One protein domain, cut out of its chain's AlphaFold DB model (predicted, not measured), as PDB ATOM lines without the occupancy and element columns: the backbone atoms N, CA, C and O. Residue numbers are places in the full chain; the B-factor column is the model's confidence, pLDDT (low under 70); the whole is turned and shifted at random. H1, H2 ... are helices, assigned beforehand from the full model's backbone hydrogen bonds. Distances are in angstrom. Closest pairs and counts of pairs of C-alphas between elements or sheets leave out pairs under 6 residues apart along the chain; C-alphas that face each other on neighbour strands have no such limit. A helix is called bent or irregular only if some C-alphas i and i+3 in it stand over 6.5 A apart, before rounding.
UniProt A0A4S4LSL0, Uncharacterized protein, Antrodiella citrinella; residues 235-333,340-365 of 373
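What this domain is: This is residues 235 to 333 and 340 to 365 of the 373 residues of an uncharacterized protein of Antrodiella citrinella (UniProt A0A4S4LSL0). One helix, H5, runs through the middle of this domain, with the helical hairpin H1 and H2 on one side of it and the long helix H4 on the other, and each of these three stands at a shallow tilt to H5. The short helix H3 lies near H5 and H4 at a sharper angle, and long stretches without a named element, among them residues 266 to 280, 289 to 301 and 320 to 333, run farther out, their C-alphas 10 A or more from the mean of all C-alphas. The printed part has 125 residues with five named helices, in the order H1, H2, H3, H4, H5, and no named strand; the class is all helix. The whole is compact, with a radius of gyration of the C-alphas of 14.2 A, and a rounded outline that spans 38 by 38 by 31 A.

Where its parts are: Find C-alpha 235 at (136.114, 154.745, 125.538), where H1 begins; it takes residues 235 to 246 and is 16.8 A from first to last C-alpha. After a link of three residues H2 begins, residues 250 to 265, 22.1 A from first to last C-alpha. Go on to C-alpha 281 at (127.721, 137.103, 135.166), and there you meet H3, residues 281 to 288, only 10.4 A long. H4, residues 302 to 319, is the longest helix, 25.6 A from end to end. It is irregular: C-alphas 303 and 306 are 7.4 A apart, where about 5 A is found in a regular helix, and its line is a rough one. The last helix is H5, residues 353 to 365, 18.4 A long, and it ends at C-alpha 365, at (142.164, 139.488, 141.659).

How they stand to each other: Look first at H1, H2 and H5, a bundle of three helices that is up and down, each running against the one before it in the chain. H1 and H2 form a helical hairpin: they touch at a shallow tilt of 10 degrees, opposite ways, with residues 240 to 244 of H1 and 253 to 256 of H2 alone, and their closest C-alphas, those of Arg 244 and Val 253, are 7.0 A apart. H1 touches H5 with its residues 243 to 246 alone, at a shallow tilt of 29 degrees and the same way; the closest C-alphas are those of Val 246 and Ser 360, 6.4 A apart. H2 touches H5 at a shallow tilt of 20 degrees, opposite ways, with residues 255 to 259 of H2 and 353 to 356 of H5 alone; the C-alphas of Trp 259 and Trp 353 come closest, at 7.1 A. H5 is the hub, touching three helices. The third is H4, which has 9 pairs of C-alphas within 8 A of H5 and stands at a shallow tilt of 24 degrees, opposite ways; the closest are those of Pro 302 and Ala 365, 6.3 A apart. H3 is close to H5 but not clearly touching, at a steep tilt of 53 degrees, with the C-alphas of Ile 283 and Gly 358 closest at 7.1 A. H3 and H4 are also close but not clearly touching, about perpendicular at 74 degrees. H4 is apart from H1 and H2. In the backbone, every O i to N i+4 pair is within hydrogen-bond range in H1, H2, H3 and H5, and in H4 12 of 14 are.

The domain as a whole: The two C-alphas farthest apart are those of Asp 267 and Ser 303, at 39.5 A. Residues 334 to 339 are not printed, and C-alphas 333 and 340 are 11.7 A apart across this cut, in the link from H4 to H5. The links from H2 to H3 and from H3 to H4 are long, with 15 and 13 residues, while that from H1 to H2 is tight. The mean pLDDT of the printed part is 94.1, and no printed residue is under 70.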
ATOM      1  N   TRP A 235     135.857 155.887 124.663       93.44
ATOM      2  CA  TRP A 235     136.114 154.745 125.538       93.44
ATOM      3  C   TRP A 235     137.474 154.068 125.293       93.44
ATOM      4  O   TRP A 235     138.023 153.518 126.243       93.44
ATOM      5  N   ILE A 236     138.052 154.145 124.086       95.69
ATOM      6  CA  ILE A 236     139.327 153.494 123.735       95.69
ATOM      7  C   ILE A 236     140.491 154.048 124.572       95.69
ATOM      8  O   ILE A 236     141.139 153.252 125.251       95.69
ATOM      9  N   PRO A 237     140.753 155.374 124.649       95.50
ATOM     10  CA  PRO A 237     141.851 155.886 125.472       95.50
ATOM     11  C   PRO A 237     141.686 155.543 126.958       95.50
ATOM     12  O   PRO A 237     142.673 155.288 127.648       95.50
ATOM     13  N   ILE A 238     140.441 155.502 127.447       94.00
ATOM     14  CA  ILE A 238     140.124 155.153 128.837       94.00
ATOM     15  C   ILE A 238     140.419 153.668 129.089       94.00
ATOM     16  O   ILE A 238     141.120 153.336 130.047       94.00
ATOM     17  N   ALA A 239     139.938 152.787 128.210       94.62
ATOM     18  CA  ALA A 239     140.156 151.347 128.279       94.62
ATOM     19  C   ALA A 239     141.645 150.995 128.174       94.62
ATOM     20  O   ALA A 239     142.159 150.273 129.026       94.62
ATOM     21  N   THR A 240     142.369 151.564 127.207       96.06
ATOM     22  CA  THR A 240     143.806 151.319 127.017       96.06
ATOM     23  C   THR A 240     144.628 151.818 128.199       96.06
ATOM     24  O   THR A 240     145.507 151.100 128.678       96.06
ATOM     25  N   LYS A 241     144.336 153.021 128.721       95.44
ATOM     26  CA  LYS A 241     145.000 153.543 129.928       95.44
ATOM     27  C   LYS A 241     144.812 152.589 131.105       95.44
ATOM     28  O   LYS A 241     145.774 152.303 131.815       95.44
ATOM     29  N   TRP A 242     143.593 152.090 131.294       94.56
ATOM     30  CA  TRP A 242     143.290 151.160 132.371       94.56
ATOM     31  C   TRP A 242     143.968 149.797 132.168       94.56
ATOM     32  O   TRP A 242     144.689 149.356 133.058       94.56
ATOM     33  N   LEU A 243     143.859 149.166 130.995       96.12
ATOM     34  CA  LEU A 243     144.511 147.878 130.714       96.12
ATOM     35  C   LEU A 243     146.027 147.920 130.906       96.12
ATOM     36  O   LEU A 243     146.605 146.991 131.466       96.12
ATOM     37  N   ARG A 244     146.680 148.999 130.460       96.50
ATOM     38  CA  ARG A 244     148.127 149.187 130.639       96.50
ATOM     39  C   ARG A 244     148.520 149.381 132.107       96.50
ATOM     40  O   ARG A 244     149.673 149.158 132.454       96.50
ATOM     41  N   SER A 245     147.583 149.776 132.971       95.25
ATOM     42  CA  SER A 245     147.819 149.864 134.417       95.25
ATOM     43  C   SER A 245     147.714 148.517 135.140       95.25
ATOM     44  O   SER A 245     148.255 148.388 136.233       95.25
ATOM     45  N   VAL A 246     147.066 147.511 134.534       95.12
ATOM     46  CA  VAL A 246     146.837 146.189 135.150       95.12
ATOM     47  C   VAL A 246     148.138 145.402 135.309       95.12
ATOM     48  O   VAL A 246     148.347 144.769 136.338       95.12
ATOM     49  N   SER A 247     149.013 145.419 134.299       95.69
ATOM     50  CA  SER A 247     150.298 144.716 134.330       95.69
ATOM     51  C   SER A 247     151.302 145.353 133.368       95.69
ATOM     52  O   SER A 247     150.923 145.886 132.325       95.69
ATOM     53  N   LYS A 248     152.590 145.275 133.721       95.25
ATOM     54  CA  LYS A 248     153.729 145.682 132.876       95.25
ATOM     55  C   LYS A 248     154.390 144.501 132.157       95.25
ATOM     56  O   LYS A 248     155.394 144.697 131.479       95.25
ATOM     57  N   ASP A 249     153.864 143.290 132.337       95.69
ATOM     58  CA  ASP A 249     154.394 142.092 131.693       95.69
ATOM     59  C   ASP A 249     154.318 142.206 130.162       95.69
ATOM     60  O   ASP A 249     153.310 142.642 129.601       95.69
ATOM     61  N   ALA A 250     155.385 141.788 129.480       96.00
ATOM     62  CA  ALA A 250     155.512 141.902 128.032       96.00
ATOM     63  C   ALA A 250     154.426 141.100 127.297       96.00
ATOM     64  O   ALA A 250     153.916 141.552 126.270       96.00
ATOM     65  N   VAL A 251     154.029 139.941 127.838       95.81
ATOM     66  CA  VAL A 251     152.960 139.119 127.249       95.81
ATOM     67  C   VAL A 251     151.620 139.839 127.349       95.81
ATOM     68  O   VAL A 251     150.872 139.883 126.372       95.81
ATOM     69  N   TRP A 252     151.326 140.453 128.497       96.31
ATOM     70  CA  TRP A 252     150.117 141.255 128.669       96.31
ATOM     71  C   TRP A 252     150.093 142.472 127.740       96.31
ATOM     72  O   TRP A 252     149.090 142.704 127.067       96.31
ATOM     73  N   VAL A 253     151.201 143.210 127.635       97.00
ATOM     74  CA  VAL A 253     151.313 144.349 126.708       97.00
ATOM     75  C   VAL A 253     151.027 143.906 125.272       97.00
ATOM     76  O   VAL A 253     150.230 144.547 124.594       97.00
ATOM     77  N   ALA A 254     151.575 142.772 124.827       96.94
ATOM     78  CA  ALA A 254     151.301 142.237 123.493       96.94
ATOM     79  C   ALA A 254     149.813 141.901 123.266       96.94
ATOM     80  O   ALA A 254     149.303 142.102 122.165       96.94
ATOM     81  N   VAL A 255     149.095 141.429 124.295       96.94
ATOM     82  CA  VAL A 255     147.639 141.205 124.224       96.94
ATOM     83  C   VAL A 255     146.889 142.525 124.040       96.94
ATOM     84  O   VAL A 255     145.998 142.605 123.195       96.94
ATOM     85  N   VAL A 256     147.257 143.562 124.795       97.81
ATOM     86  CA  VAL A 256     146.630 144.892 124.709       97.81
ATOM     87  C   VAL A 256     146.881 145.539 123.346       97.81
ATOM     88  O   VAL A 256     145.939 146.037 122.732       97.81
ATOM     89  N   GLU A 257     148.117 145.495 122.842       97.31
ATOM     90  CA  GLU A 257     148.455 146.022 121.513       97.31
ATOM     91  C   GLU A 257     147.776 145.222 120.395       97.31
ATOM     92  O   GLU A 257     147.280 145.805 119.435       97.31
ATOM     93  N   GLY A 258     147.682 143.895 120.532       95.81
ATOM     94  CA  GLY A 258     146.966 143.046 119.578       95.81
ATOM     95  C   GLY A 258     145.469 143.355 119.513       95.81
ATOM     96  O   GLY A 258     144.899 143.412 118.425       95.81
ATOM     97  N   TRP A 259     144.836 143.612 120.661       96.75
ATOM     98  CA  TRP A 259     143.452 144.087 120.706       96.75
ATOM     99  C   TRP A 259     143.301 145.462 120.045       96.75
ATOM    100  O   TRP A 259     142.419 145.634 119.208       96.75
ATOM    101  N   LEU A 260     144.170 146.424 120.364       97.00
ATOM    102  CA  LEU A 260     144.094 147.765 119.781       97.00
ATOM    103  C   LEU A 260     144.310 147.745 118.261       97.00
ATOM    104  O   LEU A 260     143.598 148.433 117.536       97.00
ATOM    105  N   ALA A 261     145.248 146.931 117.773       95.56
ATOM    106  CA  ALA A 261     145.472 146.734 116.345       95.56
ATOM    107  C   ALA A 261     144.233 146.151 115.649       95.56
ATOM    108  O   ALA A 261     143.907 146.573 114.540       95.56
ATOM    109  N   LEU A 262     143.518 145.227 116.304       94.38
ATOM    110  CA  LEU A 262     142.244 144.719 115.799       94.38
ATOM    111  C   LEU A 262     141.210 145.848 115.691       94.38
ATOM    112  O   LEU A 262     140.634 146.024 114.629       94.38
ATOM    113  N   GLU A 263     141.016 146.648 116.741       95.62
ATOM    114  CA  GLU A 263     140.064 147.772 116.716       95.62
ATOM    115  C   GLU A 263     140.383 148.774 115.595       95.62
ATOM    116  O   GLU A 263     139.481 149.197 114.879       95.62
ATOM    117  N   VAL A 264     141.665 149.104 115.391       94.75
ATOM    118  CA  VAL A 264     142.117 149.988 114.299       94.75
ATOM    119  C   VAL A 264     141.856 149.370 112.925       94.75
ATOM    120  O   VAL A 264     141.450 150.072 112.010       94.75
ATOM    121  N   THR A 265     142.067 148.060 112.770       92.88
ATOM    122  CA  THR A 265     141.876 147.357 111.486       92.88
ATOM    123  C   THR A 265     140.415 147.360 111.028       92.88
ATOM    124  O   THR A 265     140.150 147.285 109.833       92.88
ATOM    125  N   TYR A 266     139.477 147.439 111.971       92.56
ATOM    126  CA  TYR A 266     138.037 147.461 111.710       92.56
ATOM    127  C   TYR A 266     137.425 148.846 111.948       92.56
ATOM    128  O   TYR A 266     136.233 148.940 112.227       92.56
ATOM    129  N   ASP A 267     138.226 149.916 111.891       93.56
ATOM    130  CA  ASP A 267     137.772 151.307 112.038       93.56
ATOM    131  C   ASP A 267     136.906 151.552 113.291       93.56
ATOM    132  O   ASP A 267     135.991 152.377 113.301       93.56
ATOM    133  N   TYR A 268     137.196 150.825 114.374       92.62
ATOM    134  CA  TYR A 268     136.430 150.826 115.620       92.62
ATOM    135  C   TYR A 268     134.943 150.474 115.450       92.62
ATOM    136  O   TYR A 268     134.097 150.989 116.193       92.62
ATOM    137  N   ASP A 269     134.611 149.603 114.495       91.94
ATOM    138  CA  ASP A 269     133.243 149.168 114.230       91.94
ATOM    139  C   ASP A 269     132.573 148.635 115.508       91.94
ATOM    140  O   ASP A 269     133.026 147.677 116.140       91.94
ATOM    141  N   MET A 270     131.475 149.287 115.899       87.75
ATOM    142  CA  MET A 270     130.689 148.963 117.092       87.75
ATOM    143  C   MET A 270     129.428 148.156 116.775       87.75
ATOM    144  O   MET A 270     128.639 147.880 117.683       87.75
ATOM    145  N   THR A 271     129.186 147.827 115.504       87.62
ATOM    146  CA  THR A 271     127.960 147.140 115.073       87.62
ATOM    147  C   THR A 271     127.962 145.665 115.449       87.62
ATOM    148  O   THR A 271     126.901 145.053 115.582       87.62
ATOM    149  N   THR A 272     129.144 145.097 115.673       88.94
ATOM    150  CA  THR A 272     129.298 143.682 115.963       88.94
ATOM    151  C   THR A 272     129.373 143.416 117.469       88.94
ATOM    152  O   THR A 272     129.989 144.147 118.242       88.94
ATOM    153  N   SER A 273     128.687 142.366 117.926       93.62
ATOM    154  CA  SER A 273     128.683 141.946 119.331       93.62
ATOM    155  C   SER A 273     129.044 140.478 119.414       93.62
ATOM    156  O   SER A 273     128.510 139.669 118.658       93.62
ATOM    157  N   LEU A 274     129.877 140.126 120.394       94.81
ATOM    158  CA  LEU A 274     130.067 138.732 120.769       94.81
ATOM    159  C   LEU A 274     128.772 138.133 121.321       94.81
ATOM    160  O   LEU A 274     127.917 138.847 121.867       94.81
ATOM    161  N   ASP A 275     128.681 136.806 121.233       94.19
ATOM    162  CA  ASP A 275     127.611 136.032 121.851       94.19
ATOM    163  C   ASP A 275     127.520 136.311 123.365       94.19
ATOM    164  O   ASP A 275     128.512 136.526 124.065       94.19
ATOM    165  N   ILE A 276     126.293 136.337 123.874       95.62
ATOM    166  CA  ILE A 276     125.964 136.677 125.261       95.62
ATOM    167  C   ILE A 276     125.770 135.401 126.097       95.62
ATOM    168  O   ILE A 276     125.919 135.452 127.317       95.62
ATOM    169  N   SER A 277     125.485 134.256 125.462       93.44
ATOM    170  CA  SER A 277     124.989 133.035 126.119       93.44
ATOM    171  C   SER A 277     125.864 132.518 127.268       93.44
ATOM    172  O   SER A 277     125.356 132.051 128.286       93.44
ATOM    173  N   SER A 278     127.183 132.636 127.127       94.31
ATOM    174  CA  SER A 278     128.186 132.101 128.055       94.31
ATOM    175  C   SER A 278     128.995 133.192 128.759       94.31
ATOM    176  O   SER A 278     130.001 132.901 129.409       94.31
ATOM    177  N   ARG A 279     128.569 134.455 128.651       97.62
ATOM    178  CA  ARG A 279     129.269 135.597 129.246       97.62
ATOM    179  C   ARG A 279     129.293 135.482 130.780       97.62
ATOM    180  O   ARG A 279     128.240 135.262 131.385       97.62
ATOM    181  N   PRO A 280     130.450 135.691 131.442       98.06
ATOM    182  CA  PRO A 280     130.537 135.706 132.898       98.06
ATOM    183  C   PRO A 280     129.514 136.671 133.520       98.06
ATOM    184  O   PRO A 280     129.459 137.829 133.091       98.06
ATOM    185  N   PRO A 281     128.757 136.263 134.559       97.50
ATOM    186  CA  PRO A 281     127.721 137.103 135.166       97.50
ATOM    187  C   PRO A 281     128.218 138.484 135.606       97.50
ATOM    188  O   PRO A 281     127.496 139.470 135.475       97.50
ATOM    189  N   LEU A 282     129.469 138.573 136.075       97.31
ATOM    190  CA  LEU A 282     130.092 139.839 136.466       97.31
ATOM    191  C   LEU A 282     130.255 140.800 135.278       97.31
ATOM    192  O   LEU A 282     129.957 141.986 135.404       97.31
ATOM    193  N   ILE A 283     130.671 140.287 134.113       97.56
ATOM    194  CA  ILE A 283     130.790 141.080 132.880       97.56
ATOM    195  C   ILE A 283     129.393 141.479 132.402       97.56
ATOM    196  O   ILE A 283     129.174 142.637 132.064       97.56
ATOM    197  N   SER A 284     128.432 140.550 132.416       97.12
ATOM    198  CA  SER A 284     127.039 140.836 132.050       97.12
ATOM    199  C   SER A 284     126.453 141.965 132.894       97.12
ATOM    200  O   SER A 284     125.908 142.912 132.337       97.12
ATOM    201  N   LYS A 285     126.639 141.914 134.218       96.81
ATOM    202  CA  LYS A 285     126.206 142.972 135.135       96.81
ATOM    203  C   LYS A 285     126.870 144.312 134.808       96.81
ATOM    204  O   LYS A 285     126.172 145.302 134.652       96.81
ATOM    205  N   TRP A 286     128.192 144.339 134.628       96.38
ATOM    206  CA  TRP A 286     128.925 145.567 134.297       96.38
ATOM    207  C   TRP A 286     128.481 146.201 132.967       96.38
ATOM    208  O   TRP A 286     128.376 147.424 132.866       96.38
ATOM    209  N   VAL A 287     128.185 145.379 131.953       96.06
ATOM    210  CA  VAL A 287     127.627 145.859 130.680       96.06
ATOM    211  C   VAL A 287     126.227 146.444 130.888       96.06
ATOM    212  O   VAL A 287     125.962 147.537 130.389       96.06
ATOM    213  N   SER A 288     125.361 145.766 131.650       95.56
ATOM    214  CA  SER A 288     124.011 146.251 131.982       95.56
ATOM    215  C   SER A 288     124.019 147.535 132.813       95.56
ATOM    216  O   SER A 288     123.157 148.387 132.627       95.56
ATOM    217  N   ASP A 289     125.029 147.722 133.663       95.50
ATOM    218  CA  ASP A 289     125.239 148.935 134.466       95.50
ATOM    219  C   ASP A 289     125.778 150.121 133.630       95.50
ATOM    220  O   ASP A 289     126.230 151.131 134.173       95.50
ATOM    221  N   GLY A 290     125.757 150.009 132.295       94.38
ATOM    222  CA  GLY A 290     126.145 151.071 131.371       94.38
ATOM    223  C   GLY A 290     127.652 151.228 131.196       94.38
ATOM    224  O   GLY A 290     128.094 152.292 130.770       94.38
ATOM    225  N   ARG A 291     128.446 150.192 131.517       93.00
ATOM    226  CA  ARG A 291     129.915 150.195 131.396       93.00
ATOM    227  C   ARG A 291     130.518 151.430 132.053       93.00
ATOM    228  O   ARG A 291     131.127 152.262 131.389       93.00
ATOM    229  N   ALA A 292     130.304 151.596 133.353       89.62
ATOM    230  CA  ALA A 292     130.745 152.785 134.075       89.62
ATOM    231  C   ALA A 292     132.287 152.883 134.139       89.62
ATOM    232  O   ALA A 292     132.880 152.627 135.180       89.62
ATOM    233  N   TYR A 293     132.940 153.291 133.042       83.31
ATOM    234  CA  TYR A 293     134.401 153.407 132.902       83.31
ATOM    235  C   TYR A 293     135.024 154.406 133.887       83.31
ATOM    236  O   TYR A 293     136.229 154.383 134.108       83.31
ATOM    237  N   MET A 294     134.199 155.298 134.444       82.25
ATOM    238  CA  MET A 294     134.594 156.282 135.455       82.25
ATOM    239  C   MET A 294     134.487 155.745 136.886       82.25
ATOM    240  O   MET A 294     135.002 156.374 137.805       82.25
ATOM    241  N   ARG A 295     133.785 154.625 137.096       86.31
ATOM    242  CA  ARG A 295     133.734 153.946 138.394       86.31
ATOM    243  C   ARG A 295     134.886 152.957 138.491       86.31
ATOM    244  O   ARG A 295     135.439 152.522 137.481       86.31
ATOM    245  N   GLU A 296     135.214 152.590 139.721       86.56
ATOM    246  CA  GLU A 296     136.136 151.492 139.985       86.56
ATOM    247  C   GLU A 296     135.670 150.236 139.242       86.56
ATOM    248  O   GLU A 296     134.496 149.851 139.301       86.56
ATOM    249  N   MET A 297     136.586 149.630 138.485       89.88
ATOM    250  CA  MET A 297     136.292 148.409 137.745       89.88
ATOM    251  C   MET A 297     136.002 147.281 138.736       89.88
ATOM    252  O   MET A 297     136.726 147.145 139.724       89.88
ATOM    253  N   PRO A 298     134.966 146.463 138.498       93.19
ATOM    254  CA  PRO A 298     134.605 145.411 139.429       93.19
ATOM    255  C   PRO A 298     135.719 144.362 139.477       93.19
ATOM    256  O   PRO A 298     136.019 143.708 138.482       93.19
ATOM    257  N   ILE A 299     136.313 144.188 140.655       93.69
ATOM    258  CA  ILE A 299     137.291 143.133 140.909       93.69
ATOM    259  C   ILE A 299     136.535 141.933 141.502       93.69
ATOM    260  O   ILE A 299     135.815 142.104 142.492       93.69
ATOM    261  N   PRO A 300     136.639 140.725 140.912       95.06
ATOM    262  CA  PRO A 300     136.053 139.520 141.480       95.06
ATOM    263  C   PRO A 300     136.526 139.309 142.921       95.06
ATOM    264  O   PRO A 300     137.718 139.414 143.206       95.06
ATOM    265  N   ASN A 301     135.606 138.966 143.825       94.75
ATOM    266  CA  ASN A 301     135.981 138.600 145.189       94.75
ATOM    267  C   ASN A 301     136.886 137.351 145.137       94.75
ATOM    268  O   ASN A 301     136.506 136.394 144.447       94.75
ATOM    269  N   PRO A 302     138.022 137.316 145.862       93.44
ATOM    270  CA  PRO A 302     138.901 136.150 145.931       93.44
ATOM    271  C   PRO A 302     138.176 134.817 146.176       93.44
ATOM    272  O   PRO A 302     138.509 133.822 145.538       93.44
ATOM    273  N   SER A 303     137.126 134.794 147.007       94.75
ATOM    274  CA  SER A 303     136.334 133.578 147.270       94.75
ATOM    275  C   SER A 303     135.567 133.071 146.041       94.75
ATOM    276  O   SER A 303     135.349 131.873 145.875       94.75
ATOM    277  N   THR A 304     135.184 133.979 145.145       95.94
ATOM    278  CA  THR A 304     134.436 133.691 143.909       95.94
ATOM    279  C   THR A 304     135.335 133.567 142.680       95.94
ATOM    280  O   THR A 304     134.864 133.203 141.600       95.94
ATOM    281  N   LEU A 305     136.633 133.842 142.825       95.94
ATOM    282  CA  LEU A 305     137.599 133.848 141.732       95.94
ATOM    283  C   LEU A 305     137.676 132.508 140.972       95.94
ATOM    284  O   LEU A 305     137.727 132.553 139.739       95.94
ATOM    285  N   PRO A 306     137.608 131.321 141.619       96.25
ATOM    286  CA  PRO A 306     137.567 130.044 140.901       96.25
ATOM    287  C   PRO A 306     136.322 129.880 140.016       96.25
ATOM    288  O   PRO A 306     136.396 129.326 138.918       96.25
ATOM    289  N   LEU A 307     135.170 130.387 140.463       96.88
ATOM    290  CA  LEU A 307     133.932 130.362 139.678       96.88
ATOM    291  C   LEU A 307     134.016 131.342 138.506       96.88
ATOM    292  O   LEU A 307     133.644 131.000 137.381       96.88
ATOM    293  N   PHE A 308     134.556 132.538 138.754       97.38
ATOM    294  CA  PHE A 308     134.771 133.538 137.716       97.38
ATOM    295  C   PHE A 308     135.716 133.017 136.628       97.38
ATOM    296  O   PHE A 308     135.352 133.049 135.454       97.38
ATOM    297  N   SER A 309     136.869 132.449 136.994       96.94
ATOM    298  CA  SER A 309     137.839 131.908 136.030       96.94
ATOM    299  C   SER A 309     137.261 130.749 135.212       96.94
ATOM    300  O   SER A 309     137.448 130.706 133.994       96.94
ATOM    301  N   ARG A 310     136.475 129.858 135.835       97.25
ATOM    302  CA  ARG A 310     135.735 128.800 135.127       97.25
ATOM    303  C   ARG A 310     134.743 129.387 134.124       97.25
ATOM    304  O   ARG A 310     134.708 128.929 132.985       97.25
ATOM    305  N   SER A 311     133.964 130.394 134.517       97.69
ATOM    306  CA  SER A 311     132.996 131.043 133.621       97.69
ATOM    307  C   SER A 311     133.676 131.779 132.462       97.69
ATOM    308  O   SER A 311     133.244 131.650 131.321       97.69
ATOM    309  N   LEU A 312     134.795 132.463 132.720       97.81
ATOM    310  CA  LEU A 312     135.581 133.161 131.701       97.81
ATOM    311  C   LEU A 312     136.211 132.182 130.706       97.81
ATOM    312  O   LEU A 312     136.204 132.423 129.501       97.81
ATOM    313  N   ARG A 313     136.706 131.041 131.195       97.06
ATOM    314  CA  ARG A 313     137.182 129.945 130.350       97.06
ATOM    315  C   ARG A 313     136.067 129.404 129.454       97.06
ATOM    316  O   ARG A 313     136.299 129.238 128.261       97.06
ATOM    317  N   MET A 314     134.889 129.120 130.013       96.81
ATOM    318  CA  MET A 314     133.745 128.629 129.235       96.81
ATOM    319  C   MET A 314     133.344 129.631 128.154       96.81
ATOM    320  O   MET A 314     133.196 129.241 127.001       96.81
ATOM    321  N   TYR A 315     133.284 130.917 128.503       97.00
ATOM    322  CA  TYR A 315     133.036 131.998 127.553       97.00
ATOM    323  C   TYR A 315     134.038 131.984 126.394       97.00
ATOM    324  O   TYR A 315     133.653 131.932 125.230       97.00
ATOM    325  N   TRP A 316     135.338 131.931 126.696       96.25
ATOM    326  CA  TRP A 316     136.379 131.881 125.669       96.25
ATOM    327  C   TRP A 316     136.292 130.639 124.774       96.25
ATOM    328  O   TRP A 316     136.572 130.714 123.576       96.25
ATOM    329  N   MET A 317     135.901 129.496 125.338       95.19
ATOM    330  CA  MET A 317     135.693 128.264 124.580       95.19
ATOM    331  C   MET A 317     134.480 128.356 123.650       95.19
ATOM    332  O   MET A 317     134.576 127.880 122.525       95.19
ATOM    333  N   THR A 318     133.385 128.990 124.074       94.75
ATOM    334  CA  THR A 318     132.192 129.203 123.236       94.75
ATOM    335  C   THR A 318     132.464 130.152 122.072       94.75
ATOM    336  O   THR A 318     131.970 129.926 120.973       94.75
ATOM    337  N   LEU A 319     133.275 131.190 122.287       94.69
ATOM    338  CA  LEU A 319     133.657 132.126 121.225       94.69
ATOM    339  C   LEU A 319     134.696 131.543 120.257       94.69
ATOM    340  O   LEU A 319     134.810 131.985 119.113       94.69
ATOM    341  N   SER A 320     135.489 130.580 120.733       93.69
ATOM    342  CA  SER A 320     136.572 129.994 119.955       93.69
ATOM    343  C   SER A 320     136.030 129.156 118.795       93.69
ATOM    344  O   SER A 320     135.162 128.309 119.001       93.69
ATOM    345  N   PRO A 321     136.592 129.308 117.585       91.94
ATOM    346  CA  PRO A 321     136.214 128.476 116.455       91.94
ATOM    347  C   PRO A 321     136.390 126.982 116.752       91.94
ATOM    348  O   PRO A 321     137.376 126.569 117.371       91.94
ATOM    349  N   SER A 322     135.479 126.158 116.230       91.69
ATOM    350  CA  SER A 322     135.445 124.704 116.460       91.69
ATOM    351  C   SER A 322     136.755 123.993 116.099       91.69
ATOM    352  O   SER A 322     137.135 123.016 116.746       91.69
ATOM    353  N   TRP A 323     137.516 124.519 115.131       91.62
ATOM    354  CA  TRP A 323     138.815 123.978 114.720       91.62
ATOM    355  C   TRP A 323     139.904 124.056 115.806       91.62
ATOM    356  O   TRP A 323     140.952 123.415 115.664       91.62
ATOM    357  N   ARG A 324     139.694 124.815 116.893       92.25
ATOM    358  CA  ARG A 324     140.563 124.811 118.089       92.25
ATOM    359  C   ARG A 324     140.326 123.603 118.996       92.25
ATOM    360  O   ARG A 324     141.161 123.320 119.860       92.25
ATOM    361  N   GLY A 325     139.241 122.870 118.752       92.31
ATOM    362  CA  GLY A 325     138.764 121.770 119.574       92.31
ATOM    363  C   GLY A 325     138.036 122.243 120.830       92.31
ATOM    364  O   GLY A 325     137.940 123.432 121.114       92.31
ATOM    365  N   THR A 326     137.542 121.276 121.597       93.12
ATOM    366  CA  THR A 326     136.785 121.491 122.842       93.12
ATOM    367  C   THR A 326     137.603 121.181 124.099       93.12
ATOM    368  O   THR A 326     137.151 121.432 125.213       93.12
ATOM    369  N   ALA A 327     138.815 120.638 123.949       94.56
ATOM    370  CA  ALA A 327     139.689 120.318 125.071       94.56
ATOM    371  C   ALA A 327     140.410 121.574 125.586       94.56
ATOM    372  O   ALA A 327     140.893 122.389 124.799       94.56
ATOM    373  N   TRP A 328     140.512 121.706 126.910       93.56
ATOM    374  CA  TRP A 328     141.275 122.774 127.554       93.56
ATOM    375  C   TRP A 328     142.658 122.273 128.001       93.56
ATOM    376  O   TRP A 328     142.718 121.219 128.634       93.56
ATOM    377  N   PRO A 329     143.751 123.022 127.766       94.38
ATOM    378  CA  PRO A 329     143.812 124.291 127.039       94.38
ATOM    379  C   PRO A 329     143.552 124.110 125.539       94.38
ATOM    380  O   PRO A 329     143.920 123.093 124.950       94.38
ATOM    381  N   LEU A 330     142.933 125.120 124.922       91.62
ATOM    382  CA  LEU A 330     142.638 125.103 123.490       91.62
ATOM    383  C   LEU A 330     143.923 124.952 122.672       91.62
ATOM    384  O   LEU A 330     144.941 125.586 122.971       91.62
ATOM    385  N   LYS A 331     143.862 124.153 121.601       90.88
ATOM    386  CA  LYS A 331     145.024 123.906 120.741       90.88
ATOM    387  C   LYS A 331     145.533 125.230 120.161       90.88
ATOM    388  O   LYS A 331     144.751 126.071 119.700       90.88
ATOM    389  N   LYS A 332     146.855 125.417 120.188       89.06
ATOM    390  CA  LYS A 332     147.510 126.510 119.461       89.06
ATOM    391  C   LYS A 332     147.440 126.181 117.963       89.06
ATOM    392  O   LYS A 332     147.806 125.061 117.595       89.06
ATOM    393  N   PRO A 333     146.939 127.084 117.105       85.62
ATOM    394  CA  PRO A 333     146.973 126.853 115.667       85.62
ATOM    395  C   PRO A 333     148.429 126.718 115.209       85.62
ATOM    396  O   PRO A 333     149.262 127.533 115.596       85.62
ATOM    397  N   GLU A 340     139.427 130.903 109.214       82.12
ATOM    398  CA  GLU A 340     138.436 131.914 109.528       82.12
ATOM    399  C   GLU A 340     138.328 132.055 111.053       82.12
ATOM    400  O   GLU A 340     137.972 131.117 111.776       82.12
ATOM    401  N   TRP A 341     138.685 133.239 111.543       86.25
ATOM    402  CA  TRP A 341     138.493 133.653 112.930       86.25
ATOM    403  C   TRP A 341     137.123 134.307 113.142       86.25
ATOM    404  O   TRP A 341     136.912 134.884 114.196       86.25
ATOM    405  N   GLY A 342     136.212 134.226 112.164       81.31
ATOM    406  CA  GLY A 342     134.997 135.039 112.010       81.31
ATOM    407  C   GLY A 342     134.239 135.369 113.296       81.31
ATOM    408  O   GLY A 342     133.950 136.534 113.540       81.31
ATOM    409  N   THR A 343     134.005 134.390 114.174       82.44
ATOM    410  CA  THR A 343     133.289 134.581 115.454       82.44
ATOM    411  C   THR A 343     134.042 135.409 116.499       82.44
ATOM    412  O   THR A 343     133.480 135.788 117.521       82.44
ATOM    413  N   LEU A 344     135.332 135.650 116.291       89.62
ATOM    414  CA  LEU A 344     136.202 136.469 117.130       89.62
ATOM    415  C   LEU A 344     136.530 137.817 116.481       89.62
ATOM    416  O   LEU A 344     137.091 138.679 117.156       89.62
ATOM    417  N   LEU A 345     136.154 138.025 115.214       91.06
ATOM    418  CA  LEU A 345     136.307 139.293 114.492       91.06
ATOM    419  C   LEU A 345     135.162 140.250 114.850       91.06
ATOM    420  O   LEU A 345     134.471 140.783 113.987       91.06
ATOM    421  N   HIS A 346     134.943 140.422 116.151       93.94
ATOM    422  CA  HIS A 346     133.977 141.362 116.695       93.94
ATOM    423  C   HIS A 346     134.727 142.442 117.468       93.94
ATOM    424  O   HIS A 346     135.416 142.154 118.454       93.94
ATOM    425  N   THR A 347     134.593 143.676 116.999       95.25
ATOM    426  CA  THR A 347     135.223 144.878 117.551       95.25
ATOM    427  C   THR A 347     134.236 145.689 118.382       95.25
ATOM    428  O   THR A 347     133.088 145.292 118.599       95.25
ATOM    429  N   GLY A 348     134.700 146.800 118.942       95.50
ATOM    430  CA  GLY A 348     133.864 147.678 119.736       95.50
ATOM    431  C   GLY A 348     133.678 147.214 121.188       95.50
ATOM    432  O   GLY A 348     134.242 146.222 121.660       95.50
ATOM    433  N   PRO A 349     132.831 147.921 121.954       95.88
ATOM    434  CA  PRO A 349     132.729 147.739 123.403       95.88
ATOM    435  C   PRO A 349     132.015 146.442 123.832       95.88
ATOM    436  O   PRO A 349     131.994 146.123 125.021       95.88
ATOM    437  N   ASN A 350     131.413 145.711 122.888       95.75
ATOM    438  CA  ASN A 350     130.839 144.372 123.084       95.75
ATOM    439  C   ASN A 350     131.639 143.266 122.373       95.75
ATOM    440  O   ASN A 350     131.223 142.105 122.391       95.75
ATOM    441  N   GLY A 351     132.750 143.630 121.734       96.00
ATOM    442  CA  GLY A 351     133.621 142.732 120.998       96.00
ATOM    443  C   GLY A 351     134.650 142.044 121.890       96.00
ATOM    444  O   GLY A 351     134.461 141.880 123.103       96.00
ATOM    445  N   ILE A 352     135.785 141.679 121.288       96.38
ATOM    446  CA  ILE A 352     136.909 140.993 121.947       96.38
ATOM    447  C   ILE A 352     137.413 141.724 123.201       96.38
ATOM    448  O   ILE A 352     137.917 141.086 124.127       96.38
ATOM    449  N   TRP A 353     137.198 143.042 123.271       96.31
ATOM    450  CA  TRP A 353     137.404 143.870 124.456       96.31
ATOM    451  C   TRP A 353     136.877 143.210 125.741       96.31
ATOM    452  O   TRP A 353     137.582 143.180 126.746       96.31
ATOM    453  N   LEU A 354     135.677 142.612 125.721       97.06
ATOM    454  CA  LEU A 354     135.087 141.980 126.909       97.06
ATOM    455  C   LEU A 354     135.895 140.775 127.414       97.06
ATOM    456  O   LEU A 354     135.912 140.507 128.615       97.06
ATOM    457  N   VAL A 355     136.573 140.052 126.521       97.38
ATOM    458  CA  VAL A 355     137.457 138.940 126.897       97.38
ATOM    459  C   VAL A 355     138.718 139.481 127.567       97.38
ATOM    460  O   VAL A 355     139.092 139.005 128.638       97.38
ATOM    461  N   VAL A 356     139.340 140.504 126.974       97.81
ATOM    462  CA  VAL A 356     140.536 141.162 127.530       97.81
ATOM    463  C   VAL A 356     140.222 141.780 128.897       97.81
ATOM    464  O   VAL A 356     140.977 141.588 129.848       97.81
ATOM    465  N   LEU A 357     139.057 142.417 129.033       97.25
ATOM    466  CA  LEU A 357     138.540 142.943 130.294       97.25
ATOM    467  C   LEU A 357     138.381 141.842 131.356       97.25
ATOM    468  O   LEU A 357     138.861 141.977 132.484       97.25
ATOM    469  N   GLY A 358     137.762 140.715 131.000       97.31
ATOM    470  CA  GLY A 358     137.636 139.574 131.908       97.31
ATOM    471  C   GLY A 358     138.990 139.035 132.379       97.31
ATOM    472  O   GLY A 358     139.157 138.740 133.563       97.31
ATOM    473  N   LEU A 359     139.975 138.960 131.477       97.25
ATOM    474  CA  LEU A 359     141.341 138.545 131.810       97.25
ATOM    475  C   LEU A 359     142.024 139.531 132.757       97.25
ATOM    476  O   LEU A 359     142.644 139.102 133.726       97.25
ATOM    477  N   SER A 360     141.870 140.838 132.535       96.75
ATOM    478  CA  SER A 360     142.427 141.840 133.450       96.75
ATOM    479  C   SER A 360     141.834 141.757 134.852       96.75
ATOM    480  O   SER A 360     142.578 141.831 135.822       96.75
ATOM    481  N   TRP A 361     140.522 141.535 134.985       96.81
ATOM    482  CA  TRP A 361     139.890 141.341 136.294       96.81
ATOM    483  C   TRP A 361     140.411 140.096 137.006       96.81
ATOM    484  O   TRP A 361     140.637 140.126 138.214       96.81
ATOM    485  N   TRP A 362     140.624 139.013 136.258       96.19
ATOM    486  CA  TRP A 362     141.220 137.796 136.795       96.19
ATOM    487  C   TRP A 362     142.661 138.029 137.274       96.19
ATOM    488  O   TRP A 362     142.987 137.625 138.388       96.19
ATOM    489  N   LEU A 363     143.488 138.737 136.494       94.94
ATOM    490  CA  LEU A 363     144.859 139.096 136.876       94.94
ATOM    491  C   LEU A 363     144.897 139.992 138.122       94.94
ATOM    492  O   LEU A 363     145.640 139.706 139.056       94.94
ATOM    493  N   SER A 364     144.063 141.035 138.178       94.56
ATOM    494  CA  SER A 364     143.998 141.942 139.334       94.56
ATOM    495  C   SER A 364     143.536 141.247 140.617       94.56
ATOM    496  O   SER A 364     143.989 141.605 141.700       94.56
ATOM    497  N   ALA A 365     142.653 140.251 140.512       94.00
ATOM    498  CA  ALA A 365     142.164 139.488 141.659       94.00
ATOM    499  C   ALA A 365     143.131 138.381 142.125       94.00
ATOM    500  O   ALA A 365     142.945 137.831 143.212       94.00
TER     501      ALA A 365